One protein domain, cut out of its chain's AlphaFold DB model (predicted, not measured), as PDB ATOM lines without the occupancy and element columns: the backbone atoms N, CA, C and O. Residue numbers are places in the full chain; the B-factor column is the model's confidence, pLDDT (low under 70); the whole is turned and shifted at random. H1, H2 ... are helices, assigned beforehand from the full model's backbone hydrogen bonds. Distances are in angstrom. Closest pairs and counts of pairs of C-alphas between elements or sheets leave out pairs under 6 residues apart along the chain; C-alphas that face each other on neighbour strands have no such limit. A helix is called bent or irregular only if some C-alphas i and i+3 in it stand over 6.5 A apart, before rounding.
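AT A GLANCE: This is residues 8 to 169 and 191 to 215 of the 1217 residues of the protein "Hypothetical protein" of Rotaria sp. Silwood2 (UniProt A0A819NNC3). Four helices, H3b, H4, H6 and H7, stand side by side in an up-and-down bundle made of two helical hairpins, H3b with H4 and H6 with H7. Beyond the H3b and H4 side lies a third hairpin, H1 with H2, from which residues 8 to 13 of H1 stick out; beyond the H6 and H7 side lie H8, an unnamed stretch of residues 191 to 215, and H9, which sticks out with residues 162 to 169. The 187 printed residues have nine named helices, H1 to H9 in chain order, and no named strand: the class is all helix. The whole is compact, with a radius of gyration of the C-alphas of 18.4 A, yet elongated, spanning 67 by 40 by 26 A.

IN THESE COORDINATES: The longest helix, H3, residues 44 to 73, is one helix by its hydrogen bonds but bent: C-alphas 53 and 56 are 8.5 A apart. Its arms are H3a, residues 44 to 53, and H3b, residues 56 to 73, 25.6 A long. H4 is residues 79 to 98, 28.6 A; H6 is 109 to 122, 19.8 A; H7 is 126 to 146, 29.5 A. H7 is irregular, with C-alphas 142 and 145 9.0 A apart, and has a kink of 41 degrees near residue 140. H1, residues 8 to 22, 21.2 A, begins with C-alpha 8 at (-22.210, 80.166, 2.695). H2 is residues 28 to 39, H5 100 to 104 and H8 149 to 156. H9, residues 162 to 167, ends with C-alpha 167 at (21.805, 89.580, 47.946).

HOW THE PARTS SIT: H3a and H3b stand about perpendicular, at 84 degrees. H3b touches H4, the closest C-alphas being those of Phe 66 and Val 88, 6.3 A, at a shallow tilt of 28 degrees, opposite ways. H4 touches H7 with residues 92 to 97 alone, C-alphas of Leu 96 and Trp 139 closest at 6.4 A. H7 touches H6 at a shallow tilt of 15 degrees, C-alphas of Val 129 and Phe 120 closest at 6.2 A. H5 touches H7, C-alphas of His 104 and Leu 143 closest at 4.5 A. H3a touches H4, C-alphas of Gln 48 and Leu 98 closest at 5.4 A. H2 touches H3b, C-alphas of Ser 28 and Leu 61 closest at 6.4 A, and H1, C-alphas of Arg 31 and Ile 21 closest at 4.8 A. H8 touches no helix but is near H6 and H7; H9 and H8 are apart. Every O i to N i+4 pair is within hydrogen-bond range in H1, H2, H3a, H3b, H4, H5, H6, H8 and H9; in H7, 14 of 17 are.

THE WHOLE: The C-alphas farthest apart are those of Gly 8 and Thr 169, 67.1 A. Residues 170 to 190 are not printed; C-alphas 169 and 191 are 13.4 A apart across this cut. The links between successive helices are tight. The mean pLDDT of the printed part is 71.4; 60 residues are under 70, among them 8 to 17, 73 to 80 and 191 to 214.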
ATOM      1  N   GLY A   8     -21.418  80.403   1.477       41.62
ATOM      2  CA  GLY A   8     -22.210  80.166   2.695       41.62
ATOM      3  C   GLY A   8     -22.165  78.743   3.280       41.62
ATOM      4  O   GLY A   8     -22.586  78.554   4.415       41.62
ATOM      5  N   LYS A   9     -21.633  77.730   2.570       44.53
ATOM      6  CA  LYS A   9     -21.369  76.414   3.183       44.53
ATOM      7  C   LYS A   9     -20.162  76.422   4.122       44.53
ATOM      8  O   LYS A   9     -20.168  75.638   5.065       44.53
ATOM      9  N   ALA A  10     -19.154  77.259   3.866       51.97
ATOM     10  CA  ALA A  10     -18.010  77.420   4.760       51.97
ATOM     11  C   ALA A  10     -18.461  78.094   6.064       51.97
ATOM     12  O   ALA A  10     -18.231  77.551   7.146       51.97
ATOM     13  N   ASP A  11     -19.217  79.186   5.937       54.50
ATOM     14  CA  ASP A  11     -19.800  79.930   7.058       54.50
ATOM     15  C   ASP A  11     -20.761  79.054   7.877       54.50
ATOM     16  O   ASP A  11     -20.669  79.021   9.101       54.50
ATOM     17  N   GLU A  12     -21.606  78.242   7.224       56.41
ATOM     18  CA  GLU A  12     -22.421  77.219   7.895       56.41
ATOM     19  C   GLU A  12     -21.576  76.221   8.709       56.41
ATOM     20  O   GLU A  12     -21.977  75.832   9.805       56.41
ATOM     21  N   THR A  13     -20.428  75.753   8.198       63.00
ATOM     22  CA  THR A  13     -19.544  74.865   8.979       63.00
ATOM     23  C   THR A  13     -18.867  75.584  10.138       63.00
ATOM     24  O   THR A  13     -18.794  74.999  11.215       63.00
ATOM     25  N   ILE A  14     -18.432  76.832   9.953       67.75
ATOM     26  CA  ILE A  14     -17.804  77.658  10.995       67.75
ATOM     27  C   ILE A  14     -18.814  77.984  12.103       67.75
ATOM     28  O   ILE A  14     -18.501  77.881  13.287       67.75
ATOM     29  N   GLN A  15     -20.053  78.316  11.749       66.50
ATOM     30  CA  GLN A  15     -21.110  78.565  12.722       66.50
ATOM     31  C   GLN A  15     -21.469  77.281  13.489       66.50
ATOM     32  O   GLN A  15     -21.522  77.290  14.718       66.50
ATOM     33  N   ARG A  16     -21.564  76.135  12.798       66.75
ATOM     34  CA  ARG A  16     -21.755  74.825  13.445       66.75
ATOM     35  C   ARG A  16     -20.564  74.377  14.301       66.75
ATOM     36  O   ARG A  16     -20.768  73.557  15.194       66.75
ATOM     37  N   THR A  17     -19.329  74.834  14.066       69.00
ATOM     38  CA  THR A  17     -18.209  74.563  14.990       69.00
ATOM     39  C   THR A  17     -18.220  75.504  16.189       69.00
ATOM     40  O   THR A  17     -18.022  75.013  17.298       69.00
ATOM     41  N   LYS A  18     -18.564  76.790  16.014       71.56
ATOM     42  CA  LYS A  18     -18.833  77.732  17.120       71.56
ATOM     43  C   LYS A  18     -19.888  77.166  18.084       71.56
ATOM     44  O   LYS A  18     -19.607  77.000  19.268       71.56
ATOM     45  N   GLU A  19     -21.041  76.745  17.561       70.00
ATOM     46  CA  GLU A  19     -22.137  76.123  18.326       70.00
ATOM     47  C   GLU A  19     -21.700  74.850  19.077       70.00
ATOM     48  O   GLU A  19     -22.047  74.652  20.243       70.00
ATOM     49  N   LYS A  20     -20.886  73.992  18.444       72.19
ATOM     50  CA  LYS A  20     -20.349  72.766  19.067       72.19
ATOM     51  C   LYS A  20     -19.349  73.018  20.197       72.19
ATOM     52  O   LYS A  20     -19.152  72.108  20.997       72.19
ATOM     53  N   ILE A  21     -18.708  74.187  20.254       70.88
ATOM     54  CA  ILE A  21     -17.774  74.558  21.331       70.88
ATOM     55  C   ILE A  21     -18.549  75.039  22.566       70.88
ATOM     56  O   ILE A  21     -18.174  74.705  23.689       70.88
ATOM     57  N   THR A  22     -19.655  75.764  22.364       65.62
ATOM     58  CA  THR A  22     -20.556  76.229  23.436       65.62
ATOM     59  C   THR A  22     -21.481  75.143  24.002       65.62
ATOM     60  O   THR A  22     -22.045  75.319  25.079       65.62
ATOM     61  N   ASP A  23     -21.653  74.021  23.300       72.50
ATOM     62  CA  ASP A  23     -22.543  72.930  23.710       72.50
ATOM     63  C   ASP A  23     -21.959  72.081  24.856       72.50
ATOM     64  O   ASP A  23     -21.138  71.181  24.647       72.50
ATOM     65  N   LEU A  24     -22.451  72.340  26.070       64.88
ATOM     66  CA  LEU A  24     -22.075  71.650  27.308       64.88
ATOM     67  C   LEU A  24     -22.420  70.147  27.334       64.88
ATOM     68  O   LEU A  24     -21.930  69.444  28.214       64.88
ATOM     69  N   THR A  25     -23.216  69.623  26.394       58.75
ATOM     70  CA  THR A  25     -23.510  68.178  26.315       58.75
ATOM     71  C   THR A  25     -22.360  67.352  25.724       58.75
ATOM     72  O   THR A  25     -22.406  66.122  25.751       58.75
ATOM     73  N   LYS A  26     -21.318  68.004  25.186       68.69
ATOM     74  CA  LYS A  26     -20.157  67.353  24.556       68.69
ATOM     75  C   LYS A  26     -18.943  67.298  25.487       68.69
ATOM     76  O   LYS A  26     -18.664  68.242  26.229       68.69
ATOM     77  N   ASN A  27     -18.164  66.218  25.383       70.75
ATOM     78  CA  ASN A  27     -16.935  66.017  26.160       70.75
ATOM     79  C   ASN A  27     -15.955  67.197  26.009       70.75
ATOM     80  O   ASN A  27     -15.852  67.792  24.932       70.75
ATOM     81  N   SER A  28     -15.185  67.487  27.062       70.00
ATOM     82  CA  SER A  28     -14.141  68.526  27.065       70.00
ATOM     83  C   SER A  28     -13.168  68.364  25.891       70.00
ATOM     84  O   SER A  28     -12.971  69.305  25.127       70.00
ATOM     85  N   SER A  29     -12.643  67.157  25.669       69.00
ATOM     86  CA  SER A  29     -11.689  66.863  24.589       69.00
ATOM     87  C   SER A  29     -12.282  67.029  23.180       69.00
ATOM     88  O   SER A  29     -11.582  67.440  22.253       69.00
ATOM     89  N   ASP A  30     -13.584  66.780  22.997       71.50
ATOM     90  CA  ASP A  30     -14.263  67.005  21.714       71.50
ATOM     91  C   ASP A  30     -14.504  68.500  21.462       71.50
ATOM     92  O   ASP A  30     -14.275  68.983  20.349       71.50
ATOM     93  N   ARG A  31     -14.906  69.262  22.490       76.12
ATOM     94  CA  ARG A  31     -15.006  70.733  22.426       76.12
ATOM     95  C   ARG A  31     -13.636  71.365  22.135       76.12
ATOM     96  O   ARG A  31     -13.520  72.201  21.241       76.12
ATOM     97  N   GLN A  32     -12.585  70.893  22.806       76.44
ATOM     98  CA  GLN A  32     -11.183  71.284  22.606       76.44
ATOM     99  C   GLN A  32     -10.712  71.042  21.162       76.44
ATOM    100  O   GLN A  32     -10.080  71.908  20.555       76.44
ATOM    101  N   ARG A  33     -11.059  69.890  20.569       76.25
ATOM    102  CA  ARG A  33     -10.698  69.550  19.184       76.25
ATOM    103  C   ARG A  33     -11.340  70.492  18.162       76.25
ATOM    104  O   ARG A  33     -10.658  70.922  17.233       76.25
ATOM    105  N   HIS A  34     -12.613  70.846  18.354       78.25
ATOM    106  CA  HIS A  34     -13.294  71.839  17.516       78.25
ATOM    107  C   HIS A  34     -12.723  73.252  17.728       78.25
ATOM    108  O   HIS A  34     -12.557  73.982  16.755       78.25
ATOM    109  N   LEU A  35     -12.359  73.626  18.963       79.06
ATOM    110  CA  LEU A  35     -11.721  74.915  19.250       79.06
ATOM    111  C   LEU A  35     -10.341  75.037  18.586       79.06
ATOM    112  O   LEU A  35     -10.048  76.081  18.014       79.06
ATOM    113  N   LYS A  36      -9.524  73.972  18.582       77.69
ATOM    114  CA  LYS A  36      -8.269  73.945  17.811       77.69
ATOM    115  C   LYS A  36      -8.526  74.202  16.323       77.69
ATOM    116  O   LYS A  36      -7.959  75.131  15.763       77.69
ATOM    117  N   GLN A  37      -9.439  73.441  15.717       77.56
ATOM    118  CA  GLN A  37      -9.797  73.603  14.302       77.56
ATOM    119  C   GLN A  37     -10.311  75.010  13.970       77.56
ATOM    120  O   GLN A  37     -10.040  75.499  12.884       77.56
ATOM    121  N   LEU A  38     -11.029  75.662  14.890       78.38
ATOM    122  CA  LEU A  38     -11.531  77.024  14.712       78.38
ATOM    123  C   LEU A  38     -10.422  78.087  14.829       78.38
ATOM    124  O   LEU A  38     -10.433  79.049  14.064       78.38
ATOM    125  N   ILE A  39      -9.453  77.909  15.735       77.00
ATOM    126  CA  ILE A  39      -8.258  78.771  15.833       77.00
ATOM    127  C   ILE A  39      -7.405  78.662  14.559       77.00
ATOM    128  O   ILE A  39      -6.892  79.671  14.085       77.00
ATOM    129  N   ASP A  40      -7.306  77.465  13.977       74.38
ATOM    130  CA  ASP A  40      -6.545  77.198  12.749       74.38
ATOM    131  C   ASP A  40      -7.270  77.664  11.453       74.38
ATOM    132  O   ASP A  40      -6.731  77.490  10.359       74.38
ATOM    133  N   GLN A  41      -8.499  78.210  11.536       76.19
ATOM    134  CA  GLN A  41      -9.371  78.503  10.373       76.19
ATOM    135  C   GLN A  41      -9.926  79.936  10.283       76.19
ATOM    136  O   GLN A  41     -10.488  80.284   9.243       76.19
ATOM    137  N   LEU A  42      -9.816  80.761  11.329       76.00
ATOM    138  CA  LEU A  42     -10.356  82.129  11.352       76.00
ATOM    139  C   LEU A  42      -9.272  83.203  11.198       76.00
ATOM    140  O   LEU A  42      -8.107  82.983  11.523       76.00
ATOM    141  N   SER A  43      -9.683  84.397  10.754       74.94
ATOM    142  CA  SER A  43      -8.857  85.602  10.884       74.94
ATOM    143  C   SER A  43      -8.677  85.976  12.362       74.94
ATOM    144  O   SER A  43      -9.457  85.554  13.221       74.94
ATOM    145  N   ILE A  44      -7.660  86.785  12.674       71.12
ATOM    146  CA  ILE A  44      -7.405  87.240  14.050       71.12
ATOM    147  C   ILE A  44      -8.596  88.055  14.584       71.12
ATOM    148  O   ILE A  44      -8.992  87.862  15.733       71.12
ATOM    149  N   ASP A  45      -9.217  88.880  13.739       72.06
ATOM    150  CA  ASP A  45     -10.331  89.754  14.115       72.06
ATOM    151  C   ASP A  45     -11.634  88.960  14.327       72.06
ATOM    152  O   ASP A  45     -12.328  89.151  15.329       72.06
ATOM    153  N   ASP A  46     -11.933  87.991  13.449       76.62
ATOM    154  CA  ASP A  46     -13.066  87.062  13.611       76.62
ATOM    155  C   ASP A  46     -12.910  86.184  14.859       76.62
ATOM    156  O   ASP A  46     -13.885  85.890  15.562       76.62
ATOM    157  N   LEU A  47     -11.676  85.751  15.135       78.12
ATOM    158  CA  LEU A  47     -11.333  84.965  16.314       78.12
ATOM    159  C   LEU A  47     -11.481  85.810  17.585       78.12
ATOM    160  O   LEU A  47     -12.072  85.337  18.553       78.12
ATOM    161  N   GLN A  48     -11.027  87.065  17.571       79.25
ATOM    162  CA  GLN A  48     -11.197  88.010  18.674       79.25
ATOM    163  C   GLN A  48     -12.682  88.336  18.923       79.25
ATOM    164  O   GLN A  48     -13.127  88.330  20.073       79.25
ATOM    165  N   ALA A  49     -13.486  88.539  17.875       76.94
ATOM    166  CA  ALA A  49     -14.934  88.733  17.992       76.94
ATOM    167  C   ALA A  49     -15.655  87.495  18.568       76.94
ATOM    168  O   ALA A  49     -16.506  87.616  19.458       76.94
ATOM    169  N   PHE A  50     -15.290  86.286  18.122       79.62
ATOM    170  CA  PHE A  50     -15.805  85.043  18.705       79.62
ATOM    171  C   PHE A  50     -15.377  84.869  20.169       79.62
ATOM    172  O   PHE A  50     -16.215  84.551  21.014       79.62
ATOM    173  N   PHE A  51     -14.113  85.147  20.501       80.00
ATOM    174  CA  PHE A  51     -13.612  85.065  21.873       80.00
ATOM    175  C   PHE A  51     -14.368  86.021  22.804       80.00
ATOM    176  O   PHE A  51     -14.767  85.589  23.880       80.00
ATOM    177  N   LYS A  52     -14.671  87.263  22.392       78.81
ATOM    178  CA  LYS A  52     -15.508  88.197  23.182       78.81
ATOM    179  C   LYS A  52     -16.929  87.686  23.409       78.81
ATOM    180  O   LYS A  52     -17.509  87.929  24.460       78.81
ATOM    181  N   THR A  53     -17.487  86.973  22.432       80.56
ATOM    182  CA  THR A  53     -18.857  86.441  22.499       80.56
ATOM    183  C   THR A  53     -18.932  85.196  23.393       80.56
ATOM    184  O   THR A  53     -19.918  84.989  24.095       80.56
ATOM    185  N   SER A  54     -17.880  84.368  23.407       80.31
ATOM    186  CA  SER A  54     -17.865  83.043  24.051       80.31
ATOM    187  C   SER A  54     -16.850  82.903  25.198       80.31
ATOM    188  O   SER A  54     -16.590  81.788  25.651       80.31
ATOM    189  N   TYR A  55     -16.302  84.019  25.693       79.94
ATOM    190  CA  TYR A  55     -15.210  84.101  26.676       79.94
ATOM    191  C   TYR A  55     -15.371  83.170  27.887       79.94
ATOM    192  O   TYR A  55     -14.440  82.442  28.232       79.94
ATOM    193  N   GLN A  56     -16.562  83.128  28.493       82.62
ATOM    194  CA  GLN A  56     -16.846  82.281  29.658       82.62
ATOM    195  C   GLN A  56     -16.723  80.782  29.336       82.62
ATOM    196  O   GLN A  56     -16.060  80.048  30.066       82.62
ATOM    197  N   TYR A  57     -17.299  80.334  28.214       81.06
ATOM    198  CA  TYR A  57     -17.243  78.936  27.774       81.06
ATOM    199  C   TYR A  57     -15.825  78.515  27.370       81.06
ATOM    200  O   TYR A  57     -15.404  77.402  27.680       81.06
ATOM    201  N   ILE A  58     -15.077  79.410  26.715       82.00
ATOM    202  CA  ILE A  58     -13.688  79.170  26.304       82.00
ATOM    203  C   ILE A  58     -12.774  79.056  27.533       82.00
ATOM    204  O   ILE A  58     -11.961  78.135  27.596       82.00
ATOM    205  N   PHE A  59     -12.933  79.929  28.534       83.69
ATOM    206  CA  PHE A  59     -12.152  79.859  29.772       83.69
ATOM    207  C   PHE A  59     -12.512  78.642  30.632       83.69
ATOM    208  O   PHE A  59     -11.617  77.980  31.152       83.69
ATOM    209  N   TYR A  60     -13.798  78.290  30.732       83.62
ATOM    210  CA  TYR A  60     -14.231  77.073  31.423       83.62
ATOM    211  C   TYR A  60     -13.650  75.813  30.757       83.62
ATOM    212  O   TYR A  60     -13.043  74.980  31.427       83.62
ATOM    213  N   LEU A  61     -13.729  75.717  29.423       82.38
ATOM    214  CA  LEU A  61     -13.124  74.631  28.646       82.38
ATOM    215  C   LEU A  61     -11.594  74.577  28.803       82.38
ATOM    216  O   LEU A  61     -11.017  73.491  28.867       82.38
ATOM    217  N   PHE A  62     -10.923  75.726  28.869       85.56
ATOM    218  CA  PHE A  62      -9.499  75.801  29.186       85.56
ATOM    219  C   PHE A  62      -9.203  75.246  30.591       85.56
ATOM    220  O   PHE A  62      -8.315  74.406  30.735       85.56
ATOM    221  N   PHE A  63      -9.967  75.657  31.605       83.06
ATOM    222  CA  PHE A  63      -9.759  75.262  32.999       83.06
ATOM    223  C   PHE A  63     -10.040  73.769  33.253       83.06
ATOM    224  O   PHE A  63      -9.262  73.123  33.958       83.06
ATOM    225  N   GLU A  64     -11.085  73.195  32.635       83.38
ATOM    226  CA  GLU A  64     -11.343  71.742  32.652       83.38
ATOM    227  C   GLU A  64     -10.129  70.966  32.118       83.38
ATOM    228  O   GLU A  64      -9.605  70.075  32.790       83.38
ATOM    229  N   ASN A  65      -9.638  71.340  30.929       82.31
ATOM    230  CA  ASN A  65      -8.523  70.646  30.287       82.31
ATOM    231  C   ASN A  65      -7.188  70.867  31.025       82.31
ATOM    232  O   ASN A  65      -6.414  69.920  31.148       82.31
ATOM    233  N   PHE A  66      -6.925  72.059  31.579       83.12
ATOM    234  CA  PHE A  66      -5.752  72.286  32.436       83.12
ATOM    235  C   PHE A  66      -5.789  71.397  33.682       83.12
ATOM    236  O   PHE A  66      -4.817  70.703  33.955       83.12
ATOM    237  N   SER A  67      -6.920  71.356  34.393       82.31
ATOM    238  CA  SER A  67      -7.076  70.538  35.606       82.31
ATOM    239  C   SER A  67      -6.906  69.042  35.312       82.31
ATOM    240  O   SER A  67      -6.280  68.310  36.081       82.31
ATOM    241  N   GLN A  68      -7.422  68.582  34.167       80.12
ATOM    242  CA  GLN A  68      -7.252  67.208  33.700       80.12
ATOM    243  C   GLN A  68      -5.772  66.893  33.417       80.12
ATOM    244  O   GLN A  68      -5.258  65.901  33.939       80.12
ATOM    245  N   VAL A  69      -5.076  67.755  32.664       76.56
ATOM    246  CA  VAL A  69      -3.652  67.603  32.313       76.56
ATOM    247  C   VAL A  69      -2.738  67.705  33.538       76.56
ATOM    248  O   VAL A  69      -1.854  66.861  33.683       76.56
ATOM    249  N   GLU A  70      -2.977  68.647  34.456       76.88
ATOM    250  CA  GLU A  70      -2.293  68.746  35.755       76.88
ATOM    251  C   GLU A  70      -2.409  67.414  36.509       76.88
ATOM    252  O   GLU A  70      -1.397  66.795  36.836       76.88
ATOM    253  N   SER A  71      -3.637  66.903  36.668       76.19
ATOM    254  CA  SER A  71      -3.883  65.641  37.373       76.19
ATOM    255  C   SER A  71      -3.264  64.413  36.686       76.19
ATOM    256  O   SER A  71      -2.980  63.408  37.342       76.19
ATOM    257  N   ASN A  72      -3.047  64.469  35.370       73.50
ATOM    258  CA  ASN A  72      -2.403  63.400  34.611       73.50
ATOM    259  C   ASN A  72      -0.876  63.471  34.731       73.50
ATOM    260  O   ASN A  72      -0.248  62.444  34.976       73.50
ATOM    261  N   LEU A  73      -0.278  64.661  34.639       68.12
ATOM    262  CA  LEU A  73       1.166  64.871  34.792       68.12
ATOM    263  C   LEU A  73       1.657  64.549  36.209       68.12
ATOM    264  O   LEU A  73       2.724  63.959  36.352       68.12
ATOM    265  N   THR A  74       0.861  64.834  37.246       66.31
ATOM    266  CA  THR A  74       1.173  64.436  38.632       66.31
ATOM    267  C   THR A  74       1.091  62.923  38.879       66.31
ATOM    268  O   THR A  74       1.534  62.462  39.926       66.31
ATOM    269  N   ARG A  75       0.502  62.141  37.958       65.19
ATOM    270  CA  ARG A  75       0.344  60.676  38.083       65.19
ATOM    271  C   ARG A  75       1.231  59.881  37.121       65.19
ATOM    272  O   ARG A  75       1.664  58.790  37.478       65.19
ATOM    273  N   ALA A  76       1.473  60.381  35.908       57.47
ATOM    274  CA  ALA A  76       2.265  59.704  34.884       57.47
ATOM    275  C   ALA A  76       2.870  60.683  33.859       57.47
ATOM    276  O   ALA A  76       2.167  61.477  33.228       57.47
ATOM    277  N   LEU A  77       4.179  60.564  33.619       60.12
ATOM    278  CA  LEU A  77       4.868  61.285  32.548       60.12
ATOM    279  C   LEU A  77       4.664  60.546  31.214       60.12
ATOM    280  O   LEU A  77       5.091  59.405  31.049       60.12
ATOM    281  N   SER A  78       4.039  61.214  30.245       68.06
ATOM    282  CA  SER A  78       3.837  60.716  28.880       68.06
ATOM    283  C   SER A  78       4.045  61.840  27.867       68.06
ATOM    284  O   SER A  78       3.682  62.987  28.130       68.06
ATOM    285  N   LYS A  79       4.566  61.504  26.679       67.19
ATOM    286  CA  LYS A  79       4.697  62.450  25.556       67.19
ATOM    287  C   LYS A  79       3.348  63.020  25.104       67.19
ATOM    288  O   LYS A  79       3.292  64.155  24.650       67.19
ATOM    289  N   GLN A  80       2.261  62.264  25.277       68.38
ATOM    290  CA  GLN A  80       0.909  62.754  25.004       68.38
ATOM    291  C   GLN A  80       0.534  63.897  25.963       68.38
ATOM    292  O   GLN A  80       0.124  64.966  25.520       68.38
ATOM    293  N   ASN A  81       0.782  63.710  27.263       71.00
ATOM    294  CA  ASN A  81       0.494  64.706  28.299       71.00
ATOM    295  C   ASN A  81       1.328  65.991  28.099       71.00
ATOM    296  O   ASN A  81       0.863  67.078  28.430       71.00
ATOM    297  N   GLN A  82       2.537  65.885  27.525       69.25
ATOM    298  CA  GLN A  82       3.358  67.044  27.138       69.25
ATOM    299  C   GLN A  82       2.712  67.861  26.004       69.25
ATOM    300  O   GLN A  82       2.635  69.081  26.112       69.25
ATOM    301  N   LEU A  83       2.209  67.207  24.951       73.88
ATOM    302  CA  LEU A  83       1.539  67.878  23.825       73.88
ATOM    303  C   LEU A  83       0.183  68.484  24.225       73.88
ATOM    304  O   LEU A  83      -0.204  69.542  23.727       73.88
ATOM    305  N   GLU A  84      -0.539  67.837  25.141       74.44
ATOM    306  CA  GLU A  84      -1.782  68.372  25.708       74.44
ATOM    307  C   GLU A  84      -1.513  69.588  26.604       74.44
ATOM    308  O   GLU A  84      -2.199  70.602  26.471       74.44
ATOM    309  N   LEU A  85      -0.465  69.540  27.438       78.00
ATOM    310  CA  LEU A  85       0.010  70.695  28.203       78.00
ATOM    311  C   LEU A  85       0.418  71.846  27.283       78.00
ATOM    312  O   LEU A  85       0.008  72.979  27.522       78.00
ATOM    313  N   GLU A  86       1.193  71.581  26.231       77.81
ATOM    314  CA  GLU A  86       1.608  72.595  25.258       77.81
ATOM    315  C   GLU A  86       0.389  73.252  24.595       77.81
ATOM    316  O   GLU A  86       0.289  74.478  24.567       77.81
ATOM    317  N   TYR A  87      -0.592  72.462  24.148       81.19
ATOM    318  CA  TYR A  87      -1.838  72.998  23.600       81.19
ATOM    319  C   TYR A  87      -2.591  73.878  24.610       81.19
ATOM    320  O   TYR A  87      -3.013  74.979  24.260       81.19
ATOM    321  N   VAL A  88      -2.754  73.424  25.855       81.56
ATOM    322  CA  VAL A  88      -3.452  74.182  26.909       81.56
ATOM    323  C   VAL A  88      -2.698  75.481  27.237       81.56
ATOM    324  O   VAL A  88      -3.312  76.536  27.370       81.56
ATOM    325  N   THR A  89      -1.366  75.439  27.259       79.94
ATOM    326  CA  THR A  89      -0.474  76.602  27.430       79.94
ATOM    327  C   THR A  89      -0.637  77.606  26.280       79.94
ATOM    328  O   THR A  89      -0.748  78.812  26.505       79.94
ATOM    329  N   ASN A  90      -0.714  77.115  25.040       82.25
ATOM    330  CA  ASN A  90      -0.934  77.930  23.843       82.25
ATOM    331  C   ASN A  90      -2.358  78.522  23.808       82.25
ATOM    332  O   ASN A  90      -2.545  79.646  23.339       82.25
ATOM    333  N   LEU A  91      -3.356  77.806  24.340       82.50
ATOM    334  CA  LEU A  91      -4.721  78.306  24.505       82.50
ATOM    335  C   LEU A  91      -4.795  79.417  25.565       82.50
ATOM    336  O   LEU A  91      -5.448  80.425  25.310       82.50
ATOM    337  N   LEU A  92      -4.086  79.297  26.697       84.94
ATOM    338  CA  LEU A  92      -3.980  80.388  27.677       84.94
ATOM    339  C   LEU A  92      -3.353  81.639  27.052       84.94
ATOM    340  O   LEU A  92      -3.892  82.730  27.202       84.94
ATOM    341  N   GLU A  93      -2.260  81.483  26.300       84.06
ATOM    342  CA  GLU A  93      -1.643  82.602  25.580       84.06
ATOM    343  C   GLU A  93      -2.626  83.270  24.605       84.06
ATOM    344  O   GLU A  93      -2.711  84.495  24.585       84.06
ATOM    345  N   ARG A  94      -3.414  82.496  23.843       82.50
ATOM    346  CA  ARG A  94      -4.458  83.050  22.962       82.50
ATOM    347  C   ARG A  94      -5.574  83.758  23.734       82.50
ATOM    348  O   ARG A  94      -6.009  84.819  23.302       82.50
ATOM    349  N   ILE A  95      -6.024  83.221  24.871       83.50
ATOM    350  CA  ILE A  95      -7.016  83.885  25.736       83.50
ATOM    351  C   ILE A  95      -6.478  85.245  26.212       83.50
ATOM    352  O   ILE A  95      -7.187  86.244  26.114       83.50
ATOM    353  N   LEU A  96      -5.221  85.298  26.663       83.00
ATOM    354  CA  LEU A  96      -4.580  86.528  27.138       83.00
ATOM    355  C   LEU A  96      -4.373  87.562  26.017       83.00
ATOM    356  O   LEU A  96      -4.661  88.737  26.229       83.00
ATOM    357  N   THR A  97      -3.922  87.157  24.822       83.25
ATOM    358  CA  THR A  97      -3.698  88.105  23.712       83.25
ATOM    359  C   THR A  97      -4.987  88.647  23.096       83.25
ATOM    360  O   THR A  97      -4.989  89.799  22.664       83.25
ATOM    361  N   LEU A  98      -6.066  87.852  23.059       80.62
ATOM    362  CA  LEU A  98      -7.331  88.197  22.388       80.62
ATOM    363  C   LEU A  98      -8.363  88.888  23.297       80.62
ATOM    364  O   LEU A  98      -9.255  89.561  22.779       80.62
ATOM    365  N   LEU A  99      -8.273  88.744  24.626       81.62
ATOM    366  CA  LEU A  99      -9.223  89.327  25.593       81.62
ATOM    367  C   LEU A  99      -8.596  90.321  26.602       81.62
ATOM    368  O   LEU A  99      -8.989  90.314  27.775       81.62
ATOM    369  N   PRO A 100      -7.667  91.218  26.201       80.44
ATOM    370  CA  PRO A 100      -6.934  92.047  27.156       80.44
ATOM    371  C   PRO A 100      -7.841  92.997  27.951       80.44
ATOM    372  O   PRO A 100      -7.626  93.191  29.142       80.44
ATOM    373  N   ALA A 101      -8.913  93.523  27.346       78.94
ATOM    374  CA  ALA A 101      -9.845  94.431  28.021       78.94
ATOM    375  C   ALA A 101     -10.572  93.796  29.226       78.94
ATOM    376  O   ALA A 101     -10.790  94.474  30.228       78.94
ATOM    377  N   LEU A 102     -10.910  92.502  29.161       77.81
ATOM    378  CA  LEU A 102     -11.535  91.787  30.283       77.81
ATOM    379  C   LEU A 102     -10.504  91.439  31.362       77.81
ATOM    380  O   LEU A 102     -10.764  91.611  32.551       77.81
ATOM    381  N   VAL A 103      -9.317  90.981  30.951       81.12
ATOM    382  CA  VAL A 103      -8.218  90.652  31.873       81.12
ATOM    383  C   VAL A 103      -7.752  91.898  32.636       81.12
ATOM    384  O   VAL A 103      -7.534  91.812  33.841       81.12
ATOM    385  N   HIS A 104      -7.705  93.064  31.986       81.25
ATOM    386  CA  HIS A 104      -7.418  94.353  32.622       81.25
ATOM    387  C   HIS A 104      -8.441  94.709  33.716       81.25
ATOM    388  O   HIS A 104      -8.062  95.168  34.789       81.25
ATOM    389  N   GLN A 105      -9.726  94.398  33.503       82.31
ATOM    390  CA  GLN A 105     -10.800  94.498  34.509       82.31
ATOM    391  C   GLN A 105     -10.754  93.372  35.572       82.31
ATOM    392  O   GLN A 105     -11.743  93.107  36.254       82.31
ATOM    393  N   ARG A 106      -9.613  92.682  35.708       82.62
ATOM    394  CA  ARG A 106      -9.356  91.533  36.596       82.62
ATOM    395  C   ARG A 106     -10.287  90.328  36.400       82.62
ATOM    396  O   ARG A 106     -10.385  89.481  37.292       82.62
ATOM    397  N   TRP A 107     -10.939  90.187  35.242       86.44
ATOM    398  CA  TRP A 107     -11.780  89.019  34.957       86.44
ATOM    399  C   TRP A 107     -10.974  87.718  35.103       86.44
ATOM    400  O   TRP A 107      -9.955  87.525  34.444       86.44
ATOM    401  N   GLN A 108     -11.433  86.837  36.000       82.06
ATOM    402  CA  GLN A 108     -10.785  85.565  36.353       82.06
ATOM    403  C   GLN A 108      -9.319  85.679  36.828       82.06
ATOM    404  O   GLN A 108      -8.615  84.669  36.863       82.06
ATOM    405  N   ALA A 109      -8.856  86.864  37.251       81.44
ATOM    406  CA  ALA A 109      -7.449  87.117  37.586       81.44
ATOM    407  C   ALA A 109      -6.874  86.116  38.606       81.44
ATOM    408  O   ALA A 109      -5.863  85.481  38.325       81.44
ATOM    409  N   HIS A 110      -7.550  85.888  39.736       82.00
ATOM    410  CA  HIS A 110      -7.106  84.925  40.756       82.00
ATOM    411  C   HIS A 110      -7.001  83.483  40.213       82.00
ATOM    412  O   HIS A 110      -6.053  82.761  40.518       82.00
ATOM    413  N   CYS A 111      -7.933  83.067  39.350       83.00
ATOM    414  CA  CYS A 111      -7.910  81.747  38.716       83.00
ATOM    415  C   CYS A 111      -6.747  81.617  37.720       83.00
ATOM    416  O   CYS A 111      -6.036  80.612  37.743       83.00
ATOM    417  N   ILE A 112      -6.511  82.641  36.892       84.44
ATOM    418  CA  ILE A 112      -5.375  82.699  35.958       84.44
ATOM    419  C   ILE A 112      -4.049  82.666  36.731       84.44
ATOM    420  O   ILE A 112      -3.162  81.880  36.399       84.44
ATOM    421  N   PHE A 113      -3.935  83.447  37.806       81.75
ATOM    422  CA  PHE A 113      -2.746  83.504  38.653       81.75
ATOM    423  C   PHE A 113      -2.426  82.154  39.301       81.75
ATOM    424  O   PHE A 113      -1.287  81.696  39.243       81.75
ATOM    425  N   ASN A 114      -3.433  81.472  39.855       80.50
ATOM    426  CA  ASN A 114      -3.265  80.143  40.442       80.50
ATOM    427  C   ASN A 114      -2.874  79.087  39.400       80.50
ATOM    428  O   ASN A 114      -2.043  78.227  39.691       80.50
ATOM    429  N   VAL A 115      -3.420  79.163  38.182       82.81
ATOM    430  CA  VAL A 115      -3.015  78.300  37.061       82.81
ATOM    431  C   VAL A 115      -1.559  78.562  36.658       82.81
ATOM    432  O   VAL A 115      -0.813  77.609  36.448       82.81
ATOM    433  N   ILE A 116      -1.109  79.821  36.637       82.19
ATOM    434  CA  ILE A 116       0.297  80.173  36.376       82.19
ATOM    435  C   ILE A 116       1.214  79.676  37.511       82.19
ATOM    436  O   ILE A 116       2.208  79.009  37.225       82.19
ATOM    437  N   LYS A 117       0.866  79.901  38.791       78.31
ATOM    438  CA  LYS A 117       1.607  79.360  39.953       78.31
ATOM    439  C   LYS A 117       1.765  77.834  39.850       78.31
ATOM    440  O   LYS A 117       2.875  77.321  39.967       78.31
ATOM    441  N   ARG A 118       0.674  77.111  39.564       76.00
ATOM    442  CA  ARG A 118       0.669  75.648  39.357       76.00
ATOM    443  C   ARG A 118       1.508  75.217  38.159       76.00
ATOM    444  O   ARG A 118       2.257  74.249  38.262       76.00
ATOM    445  N   TYR A 119       1.445  75.948  37.047       78.94
ATOM    446  CA  TYR A 119       2.244  75.664  35.857       78.94
ATOM    447  C   TYR A 119       3.750  75.656  36.166       78.94
ATOM    448  O   TYR A 119       4.439  74.718  35.767       78.94
ATOM    449  N   PHE A 120       4.257  76.615  36.950       74.00
ATOM    450  CA  PHE A 120       5.658  76.607  37.398       74.00
ATOM    451  C   PHE A 120       6.015  75.400  38.284       74.00
ATOM    452  O   PHE A 120       7.126  74.882  38.172       74.00
ATOM    453  N   VAL A 121       5.090  74.913  39.122       70.25
ATOM    454  CA  VAL A 121       5.302  73.702  39.943       70.25
ATOM    455  C   VAL A 121       5.344  72.436  39.075       70.25
ATOM    456  O   VAL A 121       6.207  71.580  39.257       70.25
ATOM    457  N   VAL A 122       4.446  72.328  38.092       67.25
ATOM    458  CA  VAL A 122       4.376  71.189  37.159       67.25
ATOM    459  C   VAL A 122       5.563  71.167  36.182       67.25
ATOM    460  O   VAL A 122       5.971  70.093  35.732       67.25
ATOM    461  N   CYS A 123       6.150  72.324  35.856       66.12
ATOM    462  CA  CYS A 123       7.085  72.484  34.738       66.12
ATOM    463  C   CYS A 123       8.510  72.890  35.169       66.12
ATOM    464  O   CYS A 123       9.019  73.933  34.768       66.12
ATOM    465  N   ASN A 124       9.201  72.020  35.917       62.81
ATOM    466  CA  ASN A 124      10.602  72.209  36.345       62.81
ATOM    467  C   ASN A 124      11.662  72.063  35.214       62.81
ATOM    468  O   ASN A 124      12.860  72.004  35.491       62.81
ATOM    469  N   SER A 125      11.264  71.990  33.938       70.38
ATOM    470  CA  SER A 125      12.204  72.110  32.813       70.38
ATOM    471  C   SER A 125      12.510  73.584  32.529       70.38
ATOM    472  O   SER A 125      11.660  74.451  32.729       70.38
ATOM    473  N   SER A 126      13.699  73.891  32.007       67.25
ATOM    474  CA  SER A 126      14.053  75.256  31.589       67.25
ATOM    475  C   SER A 126      13.075  75.815  30.544       67.25
ATOM    476  O   SER A 126      12.719  76.990  30.610       67.25
ATOM    477  N   GLN A 127      12.557  74.971  29.646       71.50
ATOM    478  CA  GLN A 127      11.532  75.352  28.667       71.50
ATOM    479  C   GLN A 127      10.202  75.708  29.337       71.50
ATOM    480  O   GLN A 127       9.574  76.699  28.970       71.50
ATOM    481  N   GLY A 128       9.805  74.938  30.354       72.06
ATOM    482  CA  GLY A 128       8.639  75.216  31.186       72.06
ATOM    483  C   GLY A 128       8.758  76.547  31.922       72.06
ATOM    484  O   GLY A 128       7.884  77.399  31.797       72.06
ATOM    485  N   VAL A 129       9.879  76.773  32.612       76.75
ATOM    486  CA  VAL A 129      10.156  78.034  33.320       76.75
ATOM    487  C   VAL A 129      10.127  79.231  32.364       76.75
ATOM    488  O   VAL A 129       9.433  80.207  32.638       76.75
ATOM    489  N   ALA A 130      10.792  79.149  31.208       75.38
ATOM    490  CA  ALA A 130      10.786  80.216  30.205       75.38
ATOM    491  C   ALA A 130       9.375  80.512  29.657       75.38
ATOM    492  O   ALA A 130       8.971  81.673  29.536       75.38
ATOM    493  N   ARG A 131       8.588  79.467  29.377       75.69
ATOM    494  CA  ARG A 131       7.202  79.595  28.904       75.69
ATOM    495  C   ARG A 131       6.280  80.180  29.980       75.69
ATOM    496  O   ARG A 131       5.434  81.013  29.659       75.69
ATOM    497  N   GLY A 132       6.492  79.808  31.244       80.50
ATOM    498  CA  GLY A 132       5.794  80.351  32.410       80.50
ATOM    499  C   GLY A 132       6.103  81.830  32.643       80.50
ATOM    500  O   GLY A 132       5.181  82.614  32.849       80.50
ATOM    501  N   ILE A 133       7.374  82.237  32.515       83.38
ATOM    502  CA  ILE A 133       7.801  83.647  32.589       83.38
ATOM    503  C   ILE A 133       7.077  84.475  31.520       83.38
ATOM    504  O   ILE A 133       6.509  85.518  31.836       83.38
ATOM    505  N   ARG A 134       7.018  83.985  30.272       83.81
ATOM    506  CA  ARG A 134       6.281  84.654  29.188       83.81
ATOM    507  C   ARG A 134       4.779  84.757  29.460       83.81
ATOM    508  O   ARG A 134       4.222  85.829  29.248       83.81
ATOM    509  N   LEU A 135       4.128  83.694  29.936       84.38
ATOM    510  CA  LEU A 135       2.703  83.738  30.293       84.38
ATOM    511  C   LEU A 135       2.416  84.712  31.442       84.38
ATOM    512  O   LEU A 135       1.440  85.458  31.378       84.38
ATOM    513  N   PHE A 136       3.270  84.729  32.467       86.69
ATOM    514  CA  PHE A 136       3.129  85.639  33.596       86.69
ATOM    515  C   PHE A 136       3.305  87.101  33.172       86.69
ATOM    516  O   PHE A 136       2.431  87.910  33.464       86.69
ATOM    517  N   LEU A 137       4.363  87.435  32.423       86.00
ATOM    518  CA  LEU A 137       4.580  88.792  31.904       86.00
ATOM    519  C   LEU A 137       3.435  89.247  30.985       86.00
ATOM    520  O   LEU A 137       2.934  90.359  31.146       86.00
ATOM    521  N   LEU A 138       2.970  88.368  30.088       85.31
ATOM    522  CA  LEU A 138       1.848  88.624  29.179       85.31
ATOM    523  C   LEU A 138       0.548  88.964  29.926       85.31
ATOM    524  O   LEU A 138      -0.206  89.811  29.461       85.31
ATOM    525  N   TRP A 139       0.286  88.320  31.065       87.88
ATOM    526  CA  TRP A 139      -0.877  88.588  31.916       87.88
ATOM    527  C   TRP A 139      -0.688  89.837  32.795       87.88
ATOM    528  O   TRP A 139      -1.559  90.705  32.847       87.88
ATOM    529  N   TYR A 140       0.474  89.959  33.437       85.56
ATOM    530  CA  TYR A 140       0.810  91.025  34.381       85.56
ATOM    531  C   TYR A 140       0.835  92.413  33.718       85.56
ATOM    532  O   TYR A 140       0.285  93.363  34.267       85.56
ATOM    533  N   GLN A 141       1.363  92.526  32.493       84.38
ATOM    534  CA  GLN A 141       1.335  93.782  31.727       84.38
ATOM    535  C   GLN A 141      -0.089  94.231  31.348       84.38
ATOM    536  O   GLN A 141      -0.320  95.421  31.158       84.38
ATOM    537  N   ILE A 142      -1.041  93.294  31.220       82.56
ATOM    538  CA  ILE A 142      -2.441  93.591  30.878       82.56
ATOM    539  C   ILE A 142      -3.211  94.040  32.127       82.56
ATOM    540  O   ILE A 142      -4.057  94.928  32.030       82.56
ATOM    541  N   LEU A 143      -2.908  93.478  33.304       81.38
ATOM    542  CA  LEU A 143      -3.413  94.004  34.579       81.38
ATOM    543  C   LEU A 143      -2.946  95.446  34.809       81.38
ATOM    544  O   LEU A 143      -3.755  96.296  35.179       81.38
ATOM    545  N   GLY A 144      -1.657  95.718  34.585       82.25
ATOM    546  CA  GLY A 144      -1.069  97.023  34.874       82.25
ATOM    547  C   GLY A 144      -1.306  97.428  36.331       82.25
ATOM    548  O   GLY A 144      -1.196  96.612  37.249       82.25
ATOM    549  N   ASN A 145      -1.744  98.672  36.528       77.19
ATOM    550  CA  ASN A 145      -2.071  99.251  37.837       77.19
ATOM    551  C   ASN A 145      -3.190  98.514  38.614       77.19
ATOM    552  O   ASN A 145      -3.443  98.860  39.764       77.19
ATOM    553  N   ASN A 146      -3.862  97.518  38.018       79.56
ATOM    554  CA  ASN A 146      -4.898  96.709  38.673       79.56
ATOM    555  C   ASN A 146      -4.354  95.407  39.307       79.56
ATOM    556  O   ASN A 146      -5.143  94.565  39.743       79.56
ATOM    557  N   ALA A 147      -3.034  95.199  39.333       80.62
ATOM    558  CA  ALA A 147      -2.390  94.130  40.103       80.62
ATOM    559  C   ALA A 147      -2.486  94.366  41.632       80.62
ATOM    560  O   ALA A 147      -2.912  95.428  42.081       80.62
ATOM    561  N   VAL A 148      -2.142  93.353  42.435       82.00
ATOM    562  CA  VAL A 148      -2.098  93.400  43.911       82.00
ATOM    563  C   VAL A 148      -0.758  92.835  44.412       82.00
ATOM    564  O   VAL A 148       0.025  92.266  43.647       82.00
ATOM    565  N   ASP A 149      -0.462  93.038  45.695       75.44
ATOM    566  CA  ASP A 149       0.810  92.708  46.346       75.44
ATOM    567  C   ASP A 149       1.266  91.250  46.164       75.44
ATOM    568  O   ASP A 149       2.470  91.000  46.080       75.44
ATOM    569  N   ASP A 150       0.346  90.288  46.025       75.19
ATOM    570  CA  ASP A 150       0.694  88.895  45.715       75.19
ATOM    571  C   ASP A 150       1.270  88.752  44.297       75.19
ATOM    572  O   ASP A 150       2.297  88.093  44.103       75.19
ATOM    573  N   GLU A 151       0.629  89.363  43.293       81.81
ATOM    574  CA  GLU A 151       1.126  89.415  41.915       81.81
ATOM    575  C   GLU A 151       2.486  90.126  41.843       81.81
ATOM    576  O   GLU A 151       3.416  89.637  41.193       81.81
ATOM    577  N   HIS A 152       2.632  91.246  42.555       81.81
ATOM    578  CA  HIS A 152       3.883  91.999  42.645       81.81
ATOM    579  C   HIS A 152       5.006  91.199  43.333       81.81
ATOM    580  O   HIS A 152       6.140  91.149  42.846       81.81
ATOM    581  N   THR A 153       4.694  90.496  44.423       78.19
ATOM    582  CA  THR A 153       5.646  89.632  45.138       78.19
ATOM    583  C   THR A 153       6.055  88.432  44.281       78.19
ATOM    584  O   THR A 153       7.228  88.048  44.270       78.19
ATOM    585  N   PHE A 154       5.137  87.881  43.479       79.81
ATOM    586  CA  PHE A 154       5.473  86.852  42.496       79.81
ATOM    587  C   PHE A 154       6.424  87.393  41.415       79.81
ATOM    588  O   PHE A 154       7.444  86.757  41.141       79.81
ATOM    589  N   PHE A 155       6.182  88.598  40.877       82.44
ATOM    590  CA  PHE A 155       7.094  89.270  39.935       82.44
ATOM    591  C   PHE A 155       8.503  89.480  40.528       82.44
ATOM    592  O   PHE A 155       9.494  89.237  39.839       82.44
ATOM    593  N   LYS A 156       8.617  89.828  41.819       77.94
ATOM    594  CA  LYS A 156       9.898  89.927  42.559       77.94
ATOM    595  C   LYS A 156      10.633  88.579  42.702       77.94
ATOM    596  O   LYS A 156      11.846  88.560  42.893       77.94
ATOM    597  N   SER A 157       9.923  87.452  42.604       76.19
ATOM    598  CA  SER A 157      10.479  86.088  42.700       76.19
ATOM    599  C   SER A 157      10.787  85.422  41.346       76.19
ATOM    600  O   SER A 157      11.304  84.303  41.311       76.19
ATOM    601  N   LEU A 158      10.465  86.092  40.233       78.44
ATOM    602  CA  LEU A 158      10.360  85.496  38.897       78.44
ATOM    603  C   LEU A 158      11.693  84.962  38.338       78.44
ATOM    604  O   LEU A 158      11.699  83.955  37.628       78.44
ATOM    605  N   ILE A 159      12.824  85.592  38.675       74.12
ATOM    606  CA  ILE A 159      14.157  85.094  38.306       74.12
ATOM    607  C   ILE A 159      14.650  84.073  39.343       74.12
ATOM    608  O   ILE A 159      14.877  84.399  40.513       74.12
ATOM    609  N   ARG A 160      14.883  82.828  38.899       70.31
ATOM    610  CA  ARG A 160      15.408  81.747  39.750       70.31
ATOM    611  C   ARG A 160      16.738  82.160  40.397       70.31
ATOM    612  O   ARG A 160      17.631  82.678  39.732       70.31
ATOM    613  N   ASN A 161      16.869  81.893  41.696       65.00
ATOM    614  CA  ASN A 161      18.063  82.126  42.525       65.00
ATOM    615  C   ASN A 161      18.529  83.595  42.684       65.00
ATOM    616  O   ASN A 161      19.559  83.808  43.317       65.00
ATOM    617  N   TRP A 162      17.766  84.598  42.220       71.88
ATOM    618  CA  TRP A 162      18.125  86.032  42.265       71.88
ATOM    619  C   TRP A 162      18.720  86.504  43.607       71.88
ATOM    620  O   TRP A 162      19.861  86.960  43.679       71.88
ATOM    621  N   ASN A 163      17.975  86.324  44.703       64.44
ATOM    622  CA  ASN A 163      18.416  86.747  46.037       64.44
ATOM    623  C   ASN A 163      19.601  85.916  46.568       64.44
ATOM    624  O   ASN A 163      20.418  86.424  47.334       64.44
ATOM    625  N   GLN A 164      19.715  84.647  46.163       60.78
ATOM    626  CA  GLN A 164      20.785  83.754  46.621       60.78
ATOM    627  C   GLN A 164      22.134  84.118  45.989       60.78
ATOM    628  O   GLN A 164      23.157  84.033  46.662       60.78
ATOM    629  N   THR A 165      22.142  84.548  44.721       59.09
ATOM    630  CA  THR A 165      23.374  84.890  43.993       59.09
ATOM    631  C   THR A 165      23.785  86.355  44.110       59.09
ATOM    632  O   THR A 165      24.971  86.635  43.972       59.09
ATOM    633  N   LEU A 166      22.855  87.286  44.355       59.50
ATOM    634  CA  LEU A 166      23.160  88.724  44.422       59.50
ATOM    635  C   LEU A 166      23.093  89.293  45.847       59.50
ATOM    636  O   LEU A 166      24.012  89.992  46.265       59.50
ATOM    637  N   VAL A 167      22.049  88.967  46.619       56.06
ATOM    638  CA  VAL A 167      21.805  89.580  47.946       56.06
ATOM    639  C   VAL A 167      22.574  88.864  49.066       56.06
ATOM    640  O   VAL A 167      23.033  89.501  50.007       56.06
ATOM    641  N   GLY A 168      22.802  87.552  48.935       47.34
ATOM    642  CA  GLY A 168      23.758  86.806  49.758       47.34
ATOM    643  C   GLY A 168      23.322  86.589  51.210       47.34
ATOM    644  O   GLY A 168      23.855  87.203  52.133       47.34
ATOM    645  N   THR A 169      22.416  85.635  51.431       34.22
ATOM    646  CA  THR A 169      22.125  85.099  52.771       34.22
ATOM    647  C   THR A 169      23.399  84.563  53.426       34.22
ATOM    648  O   THR A 169      23.904  83.514  53.016       34.22
ATOM    649  N   ARG A 191       9.797  87.464  55.881       31.81
ATOM    650  CA  ARG A 191       9.478  86.642  57.066       31.81
ATOM    651  C   ARG A 191       7.989  86.634  57.412       31.81
ATOM    652  O   ARG A 191       7.533  85.656  57.993       31.81
ATOM    653  N   THR A 192       7.244  87.685  57.073       29.47
ATOM    654  CA  THR A 192       5.847  87.879  57.510       29.47
ATOM    655  C   THR A 192       4.782  87.272  56.592       29.47
ATOM    656  O   THR A 192       3.627  87.205  56.999       29.47
ATOM    657  N   ALA A 193       5.142  86.793  55.393       33.31
ATOM    658  CA  ALA A 193       4.213  86.233  54.405       33.31
ATOM    659  C   ALA A 193       4.366  84.698  54.255       33.31
ATOM    660  O   ALA A 193       5.317  84.245  53.607       33.31
ATOM    661  N   PRO A 194       3.447  83.875  54.812       32.66
ATOM    662  CA  PRO A 194       3.519  82.410  54.724       32.66
ATOM    663  C   PRO A 194       3.218  81.829  53.334       32.66
ATOM    664  O   PRO A 194       3.559  80.678  53.081       32.66
ATOM    665  N   GLU A 195       2.583  82.600  52.443       38.50
ATOM    666  CA  GLU A 195       2.060  82.120  51.147       38.50
ATOM    667  C   GLU A 195       2.877  82.589  49.923       38.50
ATOM    668  O   GLU A 195       2.499  82.361  48.769       38.50
ATOM    669  N   THR A 196       4.031  83.226  50.151       48.69
ATOM    670  CA  THR A 196       4.937  83.659  49.078       48.69
ATOM    671  C   THR A 196       5.552  82.459  48.361       48.69
ATOM    672  O   THR A 196       6.229  81.645  48.982       48.69
ATOM    673  N   PHE A 197       5.390  82.390  47.036       53.00
ATOM    674  CA  PHE A 197       5.991  81.365  46.175       53.00
ATOM    675  C   PHE A 197       7.524  81.326  46.303       53.00
ATOM    676  O   PHE A 197       8.197  82.348  46.145       53.00
ATOM    677  N   ARG A 198       8.091  80.135  46.540       55.53
ATOM    678  CA  ARG A 198       9.543  79.912  46.604       55.53
ATOM    679  C   ARG A 198       9.958  78.770  45.686       55.53
ATOM    680  O   ARG A 198       9.381  77.687  45.706       55.53
ATOM    681  N   TRP A 199      11.057  78.973  44.960       52.78
ATOM    682  CA  TRP A 199      11.693  77.942  44.128       52.78
ATOM    683  C   TRP A 199      12.186  76.712  44.916       52.78
ATOM    684  O   TRP A 199      12.472  75.687  44.302       52.78
ATOM    685  N   THR A 200      12.286  76.807  46.246       45.78
ATOM    686  CA  THR A 200      12.611  75.702  47.166       45.78
ATOM    687  C   THR A 200      11.472  74.707  47.349       45.78
ATOM    688  O   THR A 200      11.727  73.546  47.656       45.78
ATOM    689  N   ASP A 201      10.232  75.150  47.148       43.78
ATOM    690  CA  ASP A 201       9.033  74.402  47.539       43.78
ATOM    691  C   ASP A 201       8.477  73.598  46.343       43.78
ATOM    692  O   ASP A 201       7.555  72.792  46.467       43.78
ATOM    693  N   ILE A 202       9.087  73.783  45.165       55.69
ATOM    694  CA  ILE A 202       8.823  73.036  43.937       55.69
ATOM    695  C   ILE A 202       9.526  71.678  44.013       55.69
ATOM    696  O   ILE A 202      10.709  71.547  43.694       55.69
ATOM    697  N   ILE A 203       8.774  70.644  44.387       50.16
ATOM    698  CA  ILE A 203       9.229  69.251  44.300       50.16
ATOM    699  C   ILE A 203       9.480  68.901  42.816       50.16
ATOM    700  O   ILE A 203       8.559  69.031  42.008       50.16
ATOM    701  N   PRO A 204      10.681  68.431  42.420       50.16
ATOM    702  CA  PRO A 204      10.967  68.063  41.031       50.16
ATOM    703  C   PRO A 204      10.155  66.850  40.541       50.16
ATOM    704  O   PRO A 204      10.602  65.710  40.636       50.16
ATOM    705  N   ILE A 205       8.981  67.094  39.947       48.56
ATOM    706  CA  ILE A 205       8.174  66.056  39.265       48.56
ATOM    707  C   ILE A 205       8.937  65.477  38.053       48.56
ATOM    708  O   ILE A 205       8.771  64.315  37.689       48.56
ATOM    709  N   TRP A 206       9.822  66.280  37.454       51.38
ATOM    710  CA  TRP A 206      10.730  65.862  36.388       51.38
ATOM    711  C   TRP A 206      12.109  65.498  36.959       51.38
ATOM    712  O   TRP A 206      12.725  66.356  37.604       51.38
ATOM    713  N   PRO A 207      12.652  64.295  36.680       40.53
ATOM    714  CA  PRO A 207      14.075  64.045  36.884       40.53
ATOM    715  C   PRO A 207      14.883  64.964  35.957       40.53
ATOM    716  O   PRO A 207      14.510  65.162  34.799       40.53
ATOM    717  N   LYS A 208      15.999  65.524  36.441       46.94
ATOM    718  CA  LYS A 208      16.901  66.309  35.583       46.94
ATOM    719  C   LYS A 208      17.472  65.389  34.497       46.94
ATOM    720  O   LYS A 208      18.215  64.463  34.826       46.94
ATOM    721  N   ASN A 209      17.170  65.644  33.221       45.41
ATOM    722  CA  ASN A 209      17.931  65.025  32.134       45.41
ATOM    723  C   ASN A 209      19.391  65.460  32.279       45.41
ATOM    724  O   ASN A 209      19.678  66.643  32.456       45.41
ATOM    725  N   THR A 210      20.328  64.524  32.158       41.75
ATOM    726  CA  THR A 210      21.766  64.780  32.350       41.75
ATOM    727  C   THR A 210      22.410  65.647  31.256       41.75
ATOM    728  O   THR A 210      23.612  65.892  31.304       41.75
ATOM    729  N   SER A 211      21.622  66.130  30.289       48.72
ATOM    730  CA  SER A 211      22.003  67.075  29.231       48.72
ATOM    731  C   SER A 211      21.571  68.524  29.474       48.72
ATOM    732  O   SER A 211      22.087  69.416  28.802       48.72
ATOM    733  N   ASP A 212      20.608  68.771  30.364       52.12
ATOM    734  CA  ASP A 212      19.899  70.052  30.395       52.12
ATOM    735  C   ASP A 212      20.654  71.053  31.282       52.12
ATOM    736  O   ASP A 212      20.522  71.062  32.508       52.12
ATOM    737  N   TYR A 213      21.479  71.892  30.648       57.81
ATOM    738  CA  TYR A 213      22.221  72.960  31.318       57.81
ATOM    739  C   TYR A 213      21.257  73.988  31.927       57.81
ATOM    740  O   TYR A 213      20.443  74.596  31.230       57.81
ATOM    741  N   GLU A 214      21.363  74.200  33.238       61.69
ATOM    742  CA  GLU A 214      20.537  75.164  33.963       61.69
ATOM    743  C   GLU A 214      21.037  76.598  33.684       61.69
ATOM    744  O   GLU A 214      22.190  76.900  34.002       61.69
ATOM    745  N   PRO A 215      20.225  77.493  33.078       70.06
ATOM    746  CA  PRO A 215      20.696  78.827  32.719       70.06
ATOM    747  C   PRO A 215      21.023  79.669  33.951       70.06
ATOM    748  O   PRO A 215      20.319  79.641  34.961       70.06
TER     749      PRO A 215